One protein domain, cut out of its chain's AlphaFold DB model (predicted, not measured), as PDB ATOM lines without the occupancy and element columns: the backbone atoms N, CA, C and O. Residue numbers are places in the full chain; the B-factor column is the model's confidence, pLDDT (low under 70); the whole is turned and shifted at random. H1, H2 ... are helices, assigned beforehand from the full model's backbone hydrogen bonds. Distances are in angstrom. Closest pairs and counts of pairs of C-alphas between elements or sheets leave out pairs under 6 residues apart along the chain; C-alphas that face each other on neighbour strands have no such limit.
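AT A GLANCE: This is residues 9 to 96 of the 141 residues of the protein "Putative nucleic acid-binding protein" of Stakelama sediminis (UniProt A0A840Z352). Two helices, H3 and H5, pack on a third, H4; on another side H1 packs on H4's residues 58 to 59 and joins this cluster to H2 at the far end. The 88 printed residues, with five named helices, H1 to H5, and no named strand, are all helix in class, compact with a radius of gyration of the C-alphas of 12.8 A, and span 33 by 25 by 23 A.

IN THESE COORDINATES: Find C-alpha 12 at (82.617, 89.180, -3.113), where H1, residues 12 to 16, begins. Then come H2, residues 19 to 30, 16.4 A; H3, 44 to 54, 15.4 A; H4, 58 to 69, 17.1 A; and H5, 79 to 89, 15.3 A, ending at (71.817, 107.425, -0.960).

HOW THE PARTS SIT: The hub H4 touches H1 (closest C-alphas Val 13 and Gly 59, 5.4 A), H3 (Phe 47 and Ala 65, 5.5 A; steep tilt of 65 degrees, opposite ways) and H5 (Ala 68 and Ile 89, 5.8 A; shallow tilt of 19 degrees, the same way). H2's residues 21 to 26 touch H1, closest at the C-alphas of Val 14 and Ala 22, 4.8 A; H2 and H4 are apart. Every O i to N i+4 pair is within hydrogen-bond range in H1, H2, H3 and H5, and 7 of 8 in H4.

THE WHOLE: The C-alphas farthest apart, of Arg 31 and Ala 53, are 36.2 A apart. The link from H2 to H3 is long; the printed part has no cut, and no printed residue is under 70 in pLDDT.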
ATOM      1  N   LEU A   9      73.284  90.182  -0.811       93.00
ATOM      2  CA  LEU A   9      74.713  90.309  -0.561       93.00
ATOM      3  C   LEU A   9      75.460  90.311  -1.897       93.00
ATOM      4  O   LEU A   9      75.106  89.543  -2.792       93.00
ATOM      5  N   PRO A  10      76.513  91.117  -2.048       91.31
ATOM      6  CA  PRO A  10      77.421  90.944  -3.165       91.31
ATOM      7  C   PRO A  10      78.216  89.630  -3.024       91.31
ATOM      8  O   PRO A  10      78.625  89.296  -1.904       91.31
ATOM      9  N   PRO A  11      78.458  88.880  -4.117       88.88
ATOM     10  CA  PRO A  11      79.209  87.623  -4.069       88.88
ATOM     11  C   PRO A  11      80.600  87.761  -3.437       88.88
ATOM     12  O   PRO A  11      81.021  86.872  -2.695       88.88
ATOM     13  N   VAL A  12      81.268  88.905  -3.639       88.62
ATOM     14  CA  VAL A  12      82.617  89.180  -3.113       88.62
ATOM     15  C   VAL A  12      82.697  89.092  -1.583       88.62
ATOM     16  O   VAL A  12      83.755  88.804  -1.031       88.62
ATOM     17  N   VAL A  13      81.574  89.256  -0.871       86.62
ATOM     18  CA  VAL A  13      81.525  89.103   0.593       86.62
ATOM     19  C   VAL A  13      81.908  87.683   1.020       86.62
ATOM     20  O   VAL A  13      82.486  87.506   2.092       86.62
ATOM     21  N   VAL A  14      81.614  86.668   0.202       89.31
ATOM     22  CA  VAL A  14      82.016  85.280   0.475       89.31
ATOM     23  C   VAL A  14      83.536  85.138   0.397       89.31
ATOM     24  O   VAL A  14      84.119  84.483   1.259       89.31
ATOM     25  N   ASP A  15      84.164  85.796  -0.577       86.88
ATOM     26  CA  ASP A  15      85.612  85.754  -0.807       86.88
ATOM     27  C   ASP A  15      86.398  86.557   0.242       86.88
ATOM     28  O   ASP A  15      87.497  86.167   0.639       86.88
ATOM     29  N   GLU A  16      85.828  87.662   0.731       86.38
ATOM     30  CA  GLU A  16      86.409  88.493   1.797       86.38
ATOM     31  C   GLU A  16      86.201  87.893   3.202       86.38
ATOM     32  O   GLU A  16      86.857  88.290   4.171       86.38
ATOM     33  N   SER A  17      85.291  86.925   3.333       85.81
ATOM     34  CA  SER A  17      84.933  86.305   4.605       85.81
ATOM     35  C   SER A  17      85.826  85.118   4.965       85.81
ATOM     36  O   SER A  17      86.238  84.317   4.131       85.81
ATOM     37  N   GLY A  18      86.051  84.921   6.268       88.19
ATOM     38  CA  GLY A  18      86.661  83.687   6.766       88.19
ATOM     39  C   GLY A  18      85.810  82.441   6.441       88.19
ATOM     40  O   GLY A  18      84.586  82.550   6.313       88.19
ATOM     41  N   PRO A  19      86.410  81.236   6.382       88.44
ATOM     42  CA  PRO A  19      85.753  80.031   5.862       88.44
ATOM     43  C   PRO A  19      84.458  79.646   6.594       88.44
ATOM     44  O   PRO A  19      83.521  79.150   5.972       88.44
ATOM     45  N   SER A  20      84.364  79.907   7.900       90.12
ATOM     46  CA  SER A  20      83.133  79.682   8.668       90.12
ATOM     47  C   SER A  20      81.998  80.618   8.245       90.12
ATOM     48  O   SER A  20      80.863  80.177   8.093       90.12
ATOM     49  N   CYS A  21      82.294  81.903   8.034       89.12
ATOM     50  CA  CYS A  21      81.308  82.896   7.608       89.12
ATOM     51  C   CYS A  21      80.876  82.665   6.156       89.12
ATOM     52  O   CYS A  21      79.684  82.740   5.856       89.12
ATOM     53  N   ALA A  22      81.819  82.307   5.281       92.25
ATOM     54  CA  ALA A  22      81.530  81.914   3.907       92.25
ATOM     55  C   ALA A  22      80.566  80.714   3.856       92.25
ATOM     56  O   ALA A  22      79.535  80.778   3.189       92.25
ATOM     57  N   ALA A  23      80.835  79.656   4.634       93.94
ATOM     58  CA  ALA A  23      79.973  78.473   4.696       93.94
ATOM     59  C   ALA A  23      78.547  78.799   5.177       93.94
ATOM     60  O   ALA A  23      77.580  78.339   4.571       93.94
ATOM     61  N   ILE A  24      78.409  79.629   6.218       93.69
ATOM     62  CA  ILE A  24      77.095  80.074   6.715       93.69
ATOM     63  C   ILE A  24      76.355  80.879   5.644       93.69
ATOM     64  O   ILE A  24      75.166  80.665   5.424       93.69
ATOM     65  N   THR A  25      77.048  81.786   4.955       93.06
ATOM     66  CA  THR A  25      76.451  82.624   3.903       93.06
ATOM     67  C   THR A  25      75.915  81.762   2.757       93.06
ATOM     68  O   THR A  25      74.768  81.925   2.345       93.06
ATOM     69  N   LEU A  26      76.697  80.781   2.304       94.00
ATOM     70  CA  LEU A  26      76.276  79.835   1.270       94.00
ATOM     71  C   LEU A  26      75.096  78.962   1.723       94.00
ATOM     72  O   LEU A  26      74.166  78.753   0.948       94.00
ATOM     73  N   GLU A  27      75.082  78.489   2.972       95.25
ATOM     74  CA  GLU A  27      73.943  77.732   3.511       95.25
ATOM     75  C   GLU A  27      72.662  78.583   3.536       95.25
ATOM     76  O   GLU A  27      71.590  78.122   3.139       95.25
ATOM     77  N   LEU A  28      72.756  79.842   3.976       94.38
ATOM     78  CA  LEU A  28      71.621  80.766   3.993       94.38
ATOM     79  C   LEU A  28      71.079  81.016   2.583       94.38
ATOM     80  O   LEU A  28      69.859  81.054   2.404       94.38
ATOM     81  N   GLN A  29      71.965  81.139   1.593       94.88
ATOM     82  CA  GLN A  29      71.578  81.291   0.195       94.88
ATOM     83  C   GLN A  29      70.873  80.033  -0.329       94.88
ATOM     84  O   GLN A  29      69.786  80.136  -0.895       94.88
ATOM     85  N   GLN A  30      71.409  78.838  -0.060       94.81
ATOM     86  CA  GLN A  30      70.791  77.567  -0.468       94.81
ATOM     87  C   GLN A  30      69.399  77.367   0.140       94.81
ATOM     88  O   GLN A  30      68.530  76.732  -0.456       94.81
ATOM     89  N   ARG A  31      69.174  77.925   1.331       94.50
ATOM     90  CA  ARG A  31      67.883  77.908   2.029       94.50
ATOM     91  C   ARG A  31      66.920  79.003   1.562       94.50
ATOM     92  O   ARG A  31      65.822  79.088   2.110       94.50
ATOM     93  N   GLY A  32      67.314  79.842   0.601       93.44
ATOM     94  CA  GLY A  32      66.509  80.951   0.087       93.44
ATOM     95  C   GLY A  32      66.274  82.067   1.109       93.44
ATOM     96  O   GLY A  32      65.256  82.749   1.048       93.44
ATOM     97  N   LEU A  33      67.165  82.215   2.096       92.62
ATOM     98  CA  LEU A  33      67.052  83.236   3.145       92.62
ATOM     99  C   LEU A  33      67.778  84.538   2.788       92.62
ATOM    100  O   LEU A  33      67.433  85.593   3.318       92.62
ATOM    101  N   ILE A  34      68.771  84.449   1.906       95.00
ATOM    102  CA  ILE A  34      69.472  85.578   1.296       95.00
ATOM    103  C   ILE A  34      69.624  85.318  -0.204       95.00
ATOM    104  O   ILE A  34      69.631  84.163  -0.635       95.00
ATOM    105  N   ASN A  35      69.808  86.381  -0.974       94.62
ATOM    106  CA  ASN A  35      70.115  86.337  -2.395       94.62
ATOM    107  C   ASN A  35      71.500  86.939  -2.645       94.62
ATOM    108  O   ASN A  35      71.937  87.829  -1.910       94.62
ATOM    109  N   PHE A  36      72.175  86.473  -3.693       94.31
ATOM    110  CA  PHE A  36      73.348  87.171  -4.204       94.31
ATOM    111  C   PHE A  36      72.934  88.182  -5.265       94.31
ATOM    112  O   PHE A  36      71.986  87.949  -6.012       94.31
ATOM    113  N   LEU A  37      73.631  89.312  -5.292       91.00
ATOM    114  CA  LEU A  37      73.537  90.263  -6.389       91.00
ATOM    115  C   LEU A  37      74.113  89.627  -7.657       91.00
ATOM    116  O   LEU A  37      75.151  88.970  -7.602       91.00
ATOM    117  N   ASP A  38      73.442  89.831  -8.788       85.62
ATOM    118  CA  ASP A  38      73.930  89.362 -10.084       85.62
ATOM    119  C   ASP A  38      75.110  90.225 -10.555       85.62
ATOM    120  O   ASP A  38      75.092  91.443 -10.379       85.62
ATOM    121  N   ASP A  39      76.088  89.641 -11.250       71.25
ATOM    122  CA  ASP A  39      77.274  90.365 -11.751       71.25
ATOM    123  C   ASP A  39      76.922  91.570 -12.651       71.25
ATOM    124  O   ASP A  39      77.666  92.543 -12.731       71.25
ATOM    125  N   GLY A  40      75.763  91.535 -13.317       75.69
ATOM    126  CA  GLY A  40      75.266  92.639 -14.146       75.69
ATOM    127  C   GLY A  40      74.584  93.774 -13.374       75.69
ATOM    128  O   GLY A  40      74.215  94.776 -13.980       75.69
ATOM    129  N   SER A  41      74.381  93.622 -12.062       77.81
ATOM    130  CA  SER A  41      73.714  94.626 -11.222       77.81
ATOM    131  C   SER A  41      74.643  95.758 -10.779       77.81
ATOM    132  O   SER A  41      74.163  96.813 -10.368       77.81
ATOM    133  N   VAL A  42      75.962  95.566 -10.888       83.62
ATOM    134  CA  VAL A  42      76.972  96.556 -10.503       83.62
ATOM    135  C   VAL A  42      77.521  97.246 -11.750       83.62
ATOM    136  O   VAL A  42      78.204  96.638 -12.573       83.62
ATOM    137  N   ASN A  43      77.282  98.550 -11.876       88.94
ATOM    138  CA  ASN A  43      77.948  99.356 -12.892       88.94
ATOM    139  C   ASN A  43      79.444  99.503 -12.552       88.94
ATOM    140  O   ASN A  43      79.807 100.094 -11.531       88.94
ATOM    141  N   ALA A  44      80.317  98.982 -13.419       90.12
ATOM    142  CA  ALA A  44      81.763  98.969 -13.198       90.12
ATOM    143  C   ALA A  44      82.383 100.375 -13.111       90.12
ATOM    144  O   ALA A  44      83.258 100.604 -12.277       90.12
ATOM    145  N   GLU A  45      81.928 101.328 -13.932       91.94
ATOM    146  CA  GLU A  45      82.407 102.716 -13.860       91.94
ATOM    147  C   GLU A  45      82.029 103.323 -12.510       91.94
ATOM    148  O   GLU A  45      82.879 103.881 -11.812       91.94
ATOM    149  N   ARG A  46      80.778 103.109 -12.084       92.06
ATOM    150  CA  ARG A  46      80.291 103.616 -10.804       92.06
ATOM    151  C   ARG A  46      81.027 103.006  -9.614       92.06
ATOM    152  O   ARG A  46      81.350 103.711  -8.659       92.06
ATOM    153  N   PHE A  47      81.310 101.708  -9.675       93.19
ATOM    154  CA  PHE A  47      82.107 101.014  -8.671       93.19
ATOM    155  C   PHE A  47      83.511 101.622  -8.548       93.19
ATOM    156  O   PHE A  47      83.941 101.940  -7.440       93.19
ATOM    157  N   LEU A  48      84.208 101.840  -9.671       94.31
ATOM    158  CA  LEU A  48      85.561 102.405  -9.672       94.31
ATOM    159  C   LEU A  48      85.597 103.834  -9.117       94.31
ATOM    160  O   LEU A  48      86.490 104.159  -8.335       94.31
ATOM    161  N   GLU A  49      84.613 104.667  -9.463       95.06
ATOM    162  CA  GLU A  49      84.474 106.015  -8.900       95.06
ATOM    163  C   GLU A  49      84.325 105.988  -7.373       95.06
ATOM    164  O   GLU A  49      84.994 106.736  -6.658       95.06
ATOM    165  N   LEU A  50      83.446 105.120  -6.860       94.56
ATOM    166  CA  LEU A  50      83.197 104.995  -5.423       94.56
ATOM    167  C   LEU A  50      84.410 104.422  -4.684       94.56
ATOM    168  O   LEU A  50      84.726 104.879  -3.579       94.56
ATOM    169  N   LEU A  51      85.109 103.466  -5.300       94.00
ATOM    170  CA  LEU A  51      86.322 102.871  -4.754       94.00
ATOM    171  C   LEU A  51      87.426 103.923  -4.588       94.00
ATOM    172  O   LEU A  51      88.021 104.014  -3.511       94.00
ATOM    173  N   ASP A  52      87.668 104.750  -5.610       94.56
ATOM    174  CA  ASP A  52      88.676 105.815  -5.554       94.56
ATOM    175  C   ASP A  52      88.298 106.905  -4.537       94.56
ATOM    176  O   ASP A  52      89.121 107.317  -3.711       94.56
ATOM    177  N   ALA A  53      87.021 107.307  -4.522       93.88
ATOM    178  CA  ALA A  53      86.522 108.366  -3.650       93.88
ATOM    179  C   ALA A  53      86.550 107.997  -2.158       93.88
ATOM    180  O   ALA A  53      86.862 108.843  -1.313       93.88
ATOM    181  N   HIS A  54      86.202 106.755  -1.803       93.69
ATOM    182  CA  HIS A  54      85.983 106.367  -0.405       93.69
ATOM    183  C   HIS A  54      87.023 105.391   0.152       93.69
ATOM    184  O   HIS A  54      87.201 105.336   1.379       93.69
ATOM    185  N   ARG A  55      87.737 104.666  -0.723       92.44
ATOM    186  CA  ARG A  55      88.738 103.647  -0.362       92.44
ATOM    187  C   ARG A  55      88.190 102.657   0.673       92.44
ATOM    188  O   ARG A  55      88.766 102.497   1.756       92.44
ATOM    189  N   LEU A  56      87.018 102.107   0.365       92.00
ATOM    190  CA  LEU A  56      86.315 101.083   1.144       92.00
ATOM    191  C   LEU A  56      86.627  99.684   0.591       92.00
ATOM    192  O   LEU A  56      87.288  99.564  -0.442       92.00
ATOM    193  N   GLY A  57      86.181  98.636   1.291       91.19
ATOM    194  CA  GLY A  57      86.284  97.254   0.801       91.19
ATOM    195  C   GLY A  57      85.445  97.027  -0.460       91.19
ATOM    196  O   GLY A  57      84.548  97.826  -0.757       91.19
ATOM    197  N   ALA A  58      85.714  95.953  -1.208       90.81
ATOM    198  CA  ALA A  58      84.994  95.702  -2.454       90.81
ATOM    199  C   ALA A  58      83.512  95.427  -2.171       90.81
ATOM    200  O   ALA A  58      82.661  96.067  -2.785       90.81
ATOM    201  N   GLY A  59      83.195  94.607  -1.160       91.12
ATOM    202  CA  GLY A  59      81.804  94.309  -0.801       91.12
ATOM    203  C   GLY A  59      80.987  95.547  -0.409       91.12
ATOM    204  O   GLY A  59      79.854  95.726  -0.858       91.12
ATOM    205  N   GLU A  60      81.566  96.452   0.384       92.88
ATOM    206  CA  GLU A  60      80.906  97.712   0.762       92.88
ATOM    207  C   GLU A  60      80.695  98.627  -0.449       92.88
ATOM    208  O   GLU A  60      79.638  99.248  -0.595       92.88
ATOM    209  N   THR A  61      81.694  98.689  -1.330       94.06
ATOM    210  CA  THR A  61      81.659  99.518  -2.536       94.06
ATOM    211  C   THR A  61      80.619  99.000  -3.533       94.06
ATOM    212  O   THR A  61      79.859  99.801  -4.075       94.06
ATOM    213  N   GLU A  62      80.503  97.680  -3.719       93.00
ATOM    214  CA  GLU A  62      79.456  97.063  -4.546       93.00
ATOM    215  C   GLU A  62      78.058  97.369  -3.998       93.00
ATOM    216  O   GLU A  62      77.189  97.815  -4.749       93.00
ATOM    217  N   CYS A  63      77.850  97.239  -2.680       94.31
ATOM    218  CA  CYS A  63      76.574  97.601  -2.052       94.31
ATOM    219  C   CYS A  63      76.194  99.063  -2.328       94.31
ATOM    220  O   CYS A  63      75.034  99.369  -2.612       94.31
ATOM    221  N   MET A  64      77.167  99.976  -2.242       94.56
ATOM    222  CA  MET A  64      76.964 101.395  -2.534       94.56
ATOM    223  C   MET A  64      76.659 101.659  -4.007       94.56
ATOM    224  O   MET A  64      75.775 102.468  -4.291       94.56
ATOM    225  N   ALA A  65      77.352 100.986  -4.927       93.94
ATOM    226  CA  ALA A  65      77.121 101.127  -6.361       93.94
ATOM    227  C   ALA A  65      75.691 100.706  -6.734       93.94
ATOM    228  O   ALA A  65      74.969 101.487  -7.350       93.94
ATOM    229  N   VAL A  66      75.243  99.535  -6.268       93.88
ATOM    230  CA  VAL A  66      73.883  99.039  -6.541       93.88
ATOM    231  C   VAL A  66      72.818  99.943  -5.919       93.88
ATOM    232  O   VAL A  66      71.858 100.332  -6.583       93.88
ATOM    233  N   ALA A  67      72.975 100.326  -4.650       94.00
ATOM    234  CA  ALA A  67      71.973 101.143  -3.965       94.00
ATOM    235  C   ALA A  67      71.876 102.582  -4.501       94.00
ATOM    236  O   ALA A  67      70.860 103.245  -4.286       94.00
ATOM    237  N   ALA A  68      72.913 103.082  -5.181       92.62
ATOM    238  CA  ALA A  68      72.884 104.395  -5.823       92.62
ATOM    239  C   ALA A  68      71.989 104.433  -7.070       92.62
ATOM    240  O   ALA A  68      71.464 105.493  -7.402       92.62
ATOM    241  N   GLU A  69      71.808 103.294  -7.738       90.81
ATOM    242  CA  GLU A  69      71.079 103.183  -9.009       90.81
ATOM    243  C   GLU A  69      69.739 102.441  -8.868       90.81
ATOM    244  O   GLU A  69      68.982 102.321  -9.827       90.81
ATOM    245  N   SER A  70      69.426 101.951  -7.668       88.56
ATOM    246  CA  SER A  70      68.237 101.151  -7.355       88.56
ATOM    247  C   SER A  70      67.617 101.577  -6.022       88.56
ATOM    248  O   SER A  70      68.215 102.342  -5.270       88.56
ATOM    249  N   ASP A  71      66.456 101.022  -5.665       89.62
ATOM    250  CA  ASP A  71      65.764 101.298  -4.391       89.62
ATOM    251  C   ASP A  71      66.273 100.457  -3.202       89.62
ATOM    252  O   ASP A  71      65.652 100.405  -2.139       89.62
ATOM    253  N   PHE A  72      67.441  99.819  -3.328       94.56
ATOM    254  CA  PHE A  72      68.022  99.032  -2.241       94.56
ATOM    255  C   PHE A  72      68.402  99.887  -1.032       94.56
ATOM    256  O   PHE A  72      68.862 101.022  -1.145       94.56
ATOM    257  N   HIS A  73      68.244  99.323   0.158       95.69
ATOM    258  CA  HIS A  73      68.788  99.894   1.383       95.69
ATOM    259  C   HIS A  73      70.096  99.193   1.743       95.69
ATOM    260  O   HIS A  73      70.263  98.008   1.470       95.69
ATOM    261  N   ILE A  74      71.005  99.906   2.405       95.50
ATOM    262  CA  ILE A  74      72.287  99.345   2.841       95.50
ATOM    263  C   ILE A  74      72.220  99.009   4.324       95.50
ATOM    264  O   ILE A  74      71.841  99.843   5.146       95.50
ATOM    265  N   CYS A  75      72.653  97.801   4.675       93.69
ATOM    266  CA  CYS A  75      72.926  97.412   6.051       93.69
ATOM    267  C   CYS A  75      74.428  97.163   6.219       93.69
ATOM    268  O   CYS A  75      74.963  96.245   5.609       93.69
ATOM    269  N   CYS A  76      75.103  97.967   7.042       90.00
ATOM    270  CA  CYS A  76      76.554  97.890   7.228       90.00
ATOM    271  C   CYS A  76      76.950  98.217   8.677       90.00
ATOM    272  O   CYS A  76      76.414  99.142   9.305       90.00
ATOM    273  N   ASP A  77      77.887  97.455   9.238       86.31
ATOM    274  CA  ASP A  77      78.412  97.640  10.591       86.31
ATOM    275  C   ASP A  77      79.643  98.568  10.647       86.31
ATOM    276  O   ASP A  77      79.868  99.193  11.694       86.31
ATOM    277  N   ASP A  78      80.327  98.813   9.527       89.12
ATOM    278  CA  ASP A  78      81.413  99.789   9.435       89.12
ATOM    279  C   ASP A  78      80.920 101.249   9.469       89.12
ATOM    280  O   ASP A  78      79.919 101.654   8.868       89.12
ATOM    281  N   ARG A  79      81.634 102.090  10.226       88.56
ATOM    282  CA  ARG A  79      81.258 103.498  10.414       88.56
ATOM    283  C   ARG A  79      81.560 104.352   9.184       88.56
ATOM    284  O   ARG A  79      80.780 105.265   8.903       88.56
ATOM    285  N   ARG A  80      82.691 104.125   8.512       91.75
ATOM    286  CA  ARG A  80      83.098 104.898   7.332       91.75
ATOM    287  C   ARG A  80      82.175 104.580   6.163       91.75
ATOM    288  O   ARG A  80      81.668 105.520   5.555       91.75
ATOM    289  N   ALA A  81      81.884 103.303   5.930       93.38
ATOM    290  CA  ALA A  81      80.956 102.860   4.899       93.38
ATOM    291  C   ALA A  81      79.543 103.401   5.137       93.38
ATOM    292  O   ALA A  81      78.966 104.004   4.235       93.38
ATOM    293  N   ARG A  82      79.013 103.331   6.370       94.06
ATOM    294  CA  ARG A  82      77.712 103.955   6.680       94.06
ATOM    295  C   ARG A  82      77.680 105.453   6.397       94.06
ATOM    296  O   ARG A  82      76.664 105.944   5.915       94.06
ATOM    297  N   LEU A  83      78.745 106.191   6.718       94.31
ATOM    298  CA  LEU A  83      78.800 107.633   6.463       94.31
ATOM    299  C   LEU A  83      78.835 107.926   4.958       94.31
ATOM    300  O   LEU A  83      78.075 108.768   4.488       94.31
ATOM    301  N   ALA A  84      79.685 107.213   4.216       96.12
ATOM    302  CA  ALA A  84      79.794 107.348   2.768       96.12
ATOM    303  C   ALA A  84      78.461 107.013   2.077       96.12
ATOM    304  O   ALA A  84      77.935 107.831   1.325       96.12
ATOM    305  N   ALA A  85      77.851 105.880   2.432       96.44
ATOM    306  CA  ALA A  85      76.533 105.480   1.958       96.44
ATOM    307  C   ALA A  85      75.450 106.507   2.324       96.44
ATOM    308  O   ALA A  85      74.652 106.882   1.475       96.44
ATOM    309  N   SER A  86      75.436 107.025   3.557       96.62
ATOM    310  CA  SER A  86      74.415 107.996   3.985       96.62
ATOM    311  C   SER A  86      74.481 109.291   3.181       96.62
ATOM    312  O   SER A  86      73.442 109.877   2.885       96.62
ATOM    313  N   ASN A  87      75.688 109.726   2.813       96.38
ATOM    314  CA  ASN A  87      75.886 110.890   1.951       96.38
ATOM    315  C   ASN A  87      75.488 110.610   0.495       96.38
ATOM    316  O   ASN A  87      75.067 111.528  -0.200       96.38
ATOM    317  N   LEU A  88      75.626 109.360   0.042       95.62
ATOM    318  CA  LEU A  88      75.343 108.946  -1.329       95.62
ATOM    319  C   LEU A  88      73.849 108.704  -1.586       95.62
ATOM    320  O   LEU A  88      73.303 109.240  -2.543       95.62
ATOM    321  N   ILE A  89      73.198 107.896  -0.745       96.06
ATOM    322  CA  ILE A  89      71.817 107.425  -0.960       96.06
ATOM    323  C   ILE A  89      70.809 107.999   0.044       96.06
ATOM    324  O   ILE A  89      69.613 107.742  -0.068       96.06
ATOM    325  N   GLY A  90      71.276 108.781   1.019       96.38
ATOM    326  CA  GLY A  90      70.462 109.325   2.104       96.38
ATOM    327  C   GLY A  90      70.493 108.461   3.368       96.38
ATOM    328  O   GLY A  90      70.396 107.235   3.335       96.38
ATOM    329  N   ALA A  91      70.592 109.119   4.527       94.94
ATOM    330  CA  ALA A  91      70.721 108.455   5.830       94.94
ATOM    331  C   ALA A  91      69.521 107.563   6.205       94.94
ATOM    332  O   ALA A  91      69.662 106.629   6.987       94.94
ATOM    333  N   ASN A  92      68.335 107.822   5.647       95.06
ATOM    334  CA  ASN A  92      67.132 107.015   5.865       95.06
ATOM    335  C   ASN A  92      67.176 105.642   5.173       95.06
ATOM    336  O   ASN A  92      66.348 104.791   5.487       95.06
ATOM    337  N   ARG A  93      68.122 105.433   4.249       95.69
ATOM    338  CA  ARG A  93      68.319 104.181   3.505       95.69
ATOM    339  C   ARG A  93      69.531 103.385   3.995       95.69
ATOM    340  O   ARG A  93      69.892 102.383   3.381       95.69
ATOM    341  N   VAL A  94      70.161 103.818   5.089       96.44
ATOM    342  CA  VAL A  94      71.351 103.180   5.661       96.44
ATOM    343  C   VAL A  94      71.079 102.746   7.095       96.44
ATOM    344  O   VAL A  94      70.733 103.545   7.965       96.44
ATOM    345  N   PHE A  95      71.290 101.464   7.360       94.44
ATOM    346  CA  PHE A  95      71.044 100.837   8.647       94.44
ATOM    347  C   PHE A  95      72.313 100.170   9.174       94.44
ATOM    348  O   PHE A  95      73.177  99.729   8.422       94.44
ATOM    349  N   GLY A  96      72.432 100.108  10.495       92.06
ATOM    350  CA  GLY A  96      73.487  99.350  11.163       92.06
ATOM    351  C   GLY A  96      72.914  98.212  11.994       92.06
ATOM    352  O   GLY A  96      71.703  98.132  12.219       92.06
TER     353      GLY A  96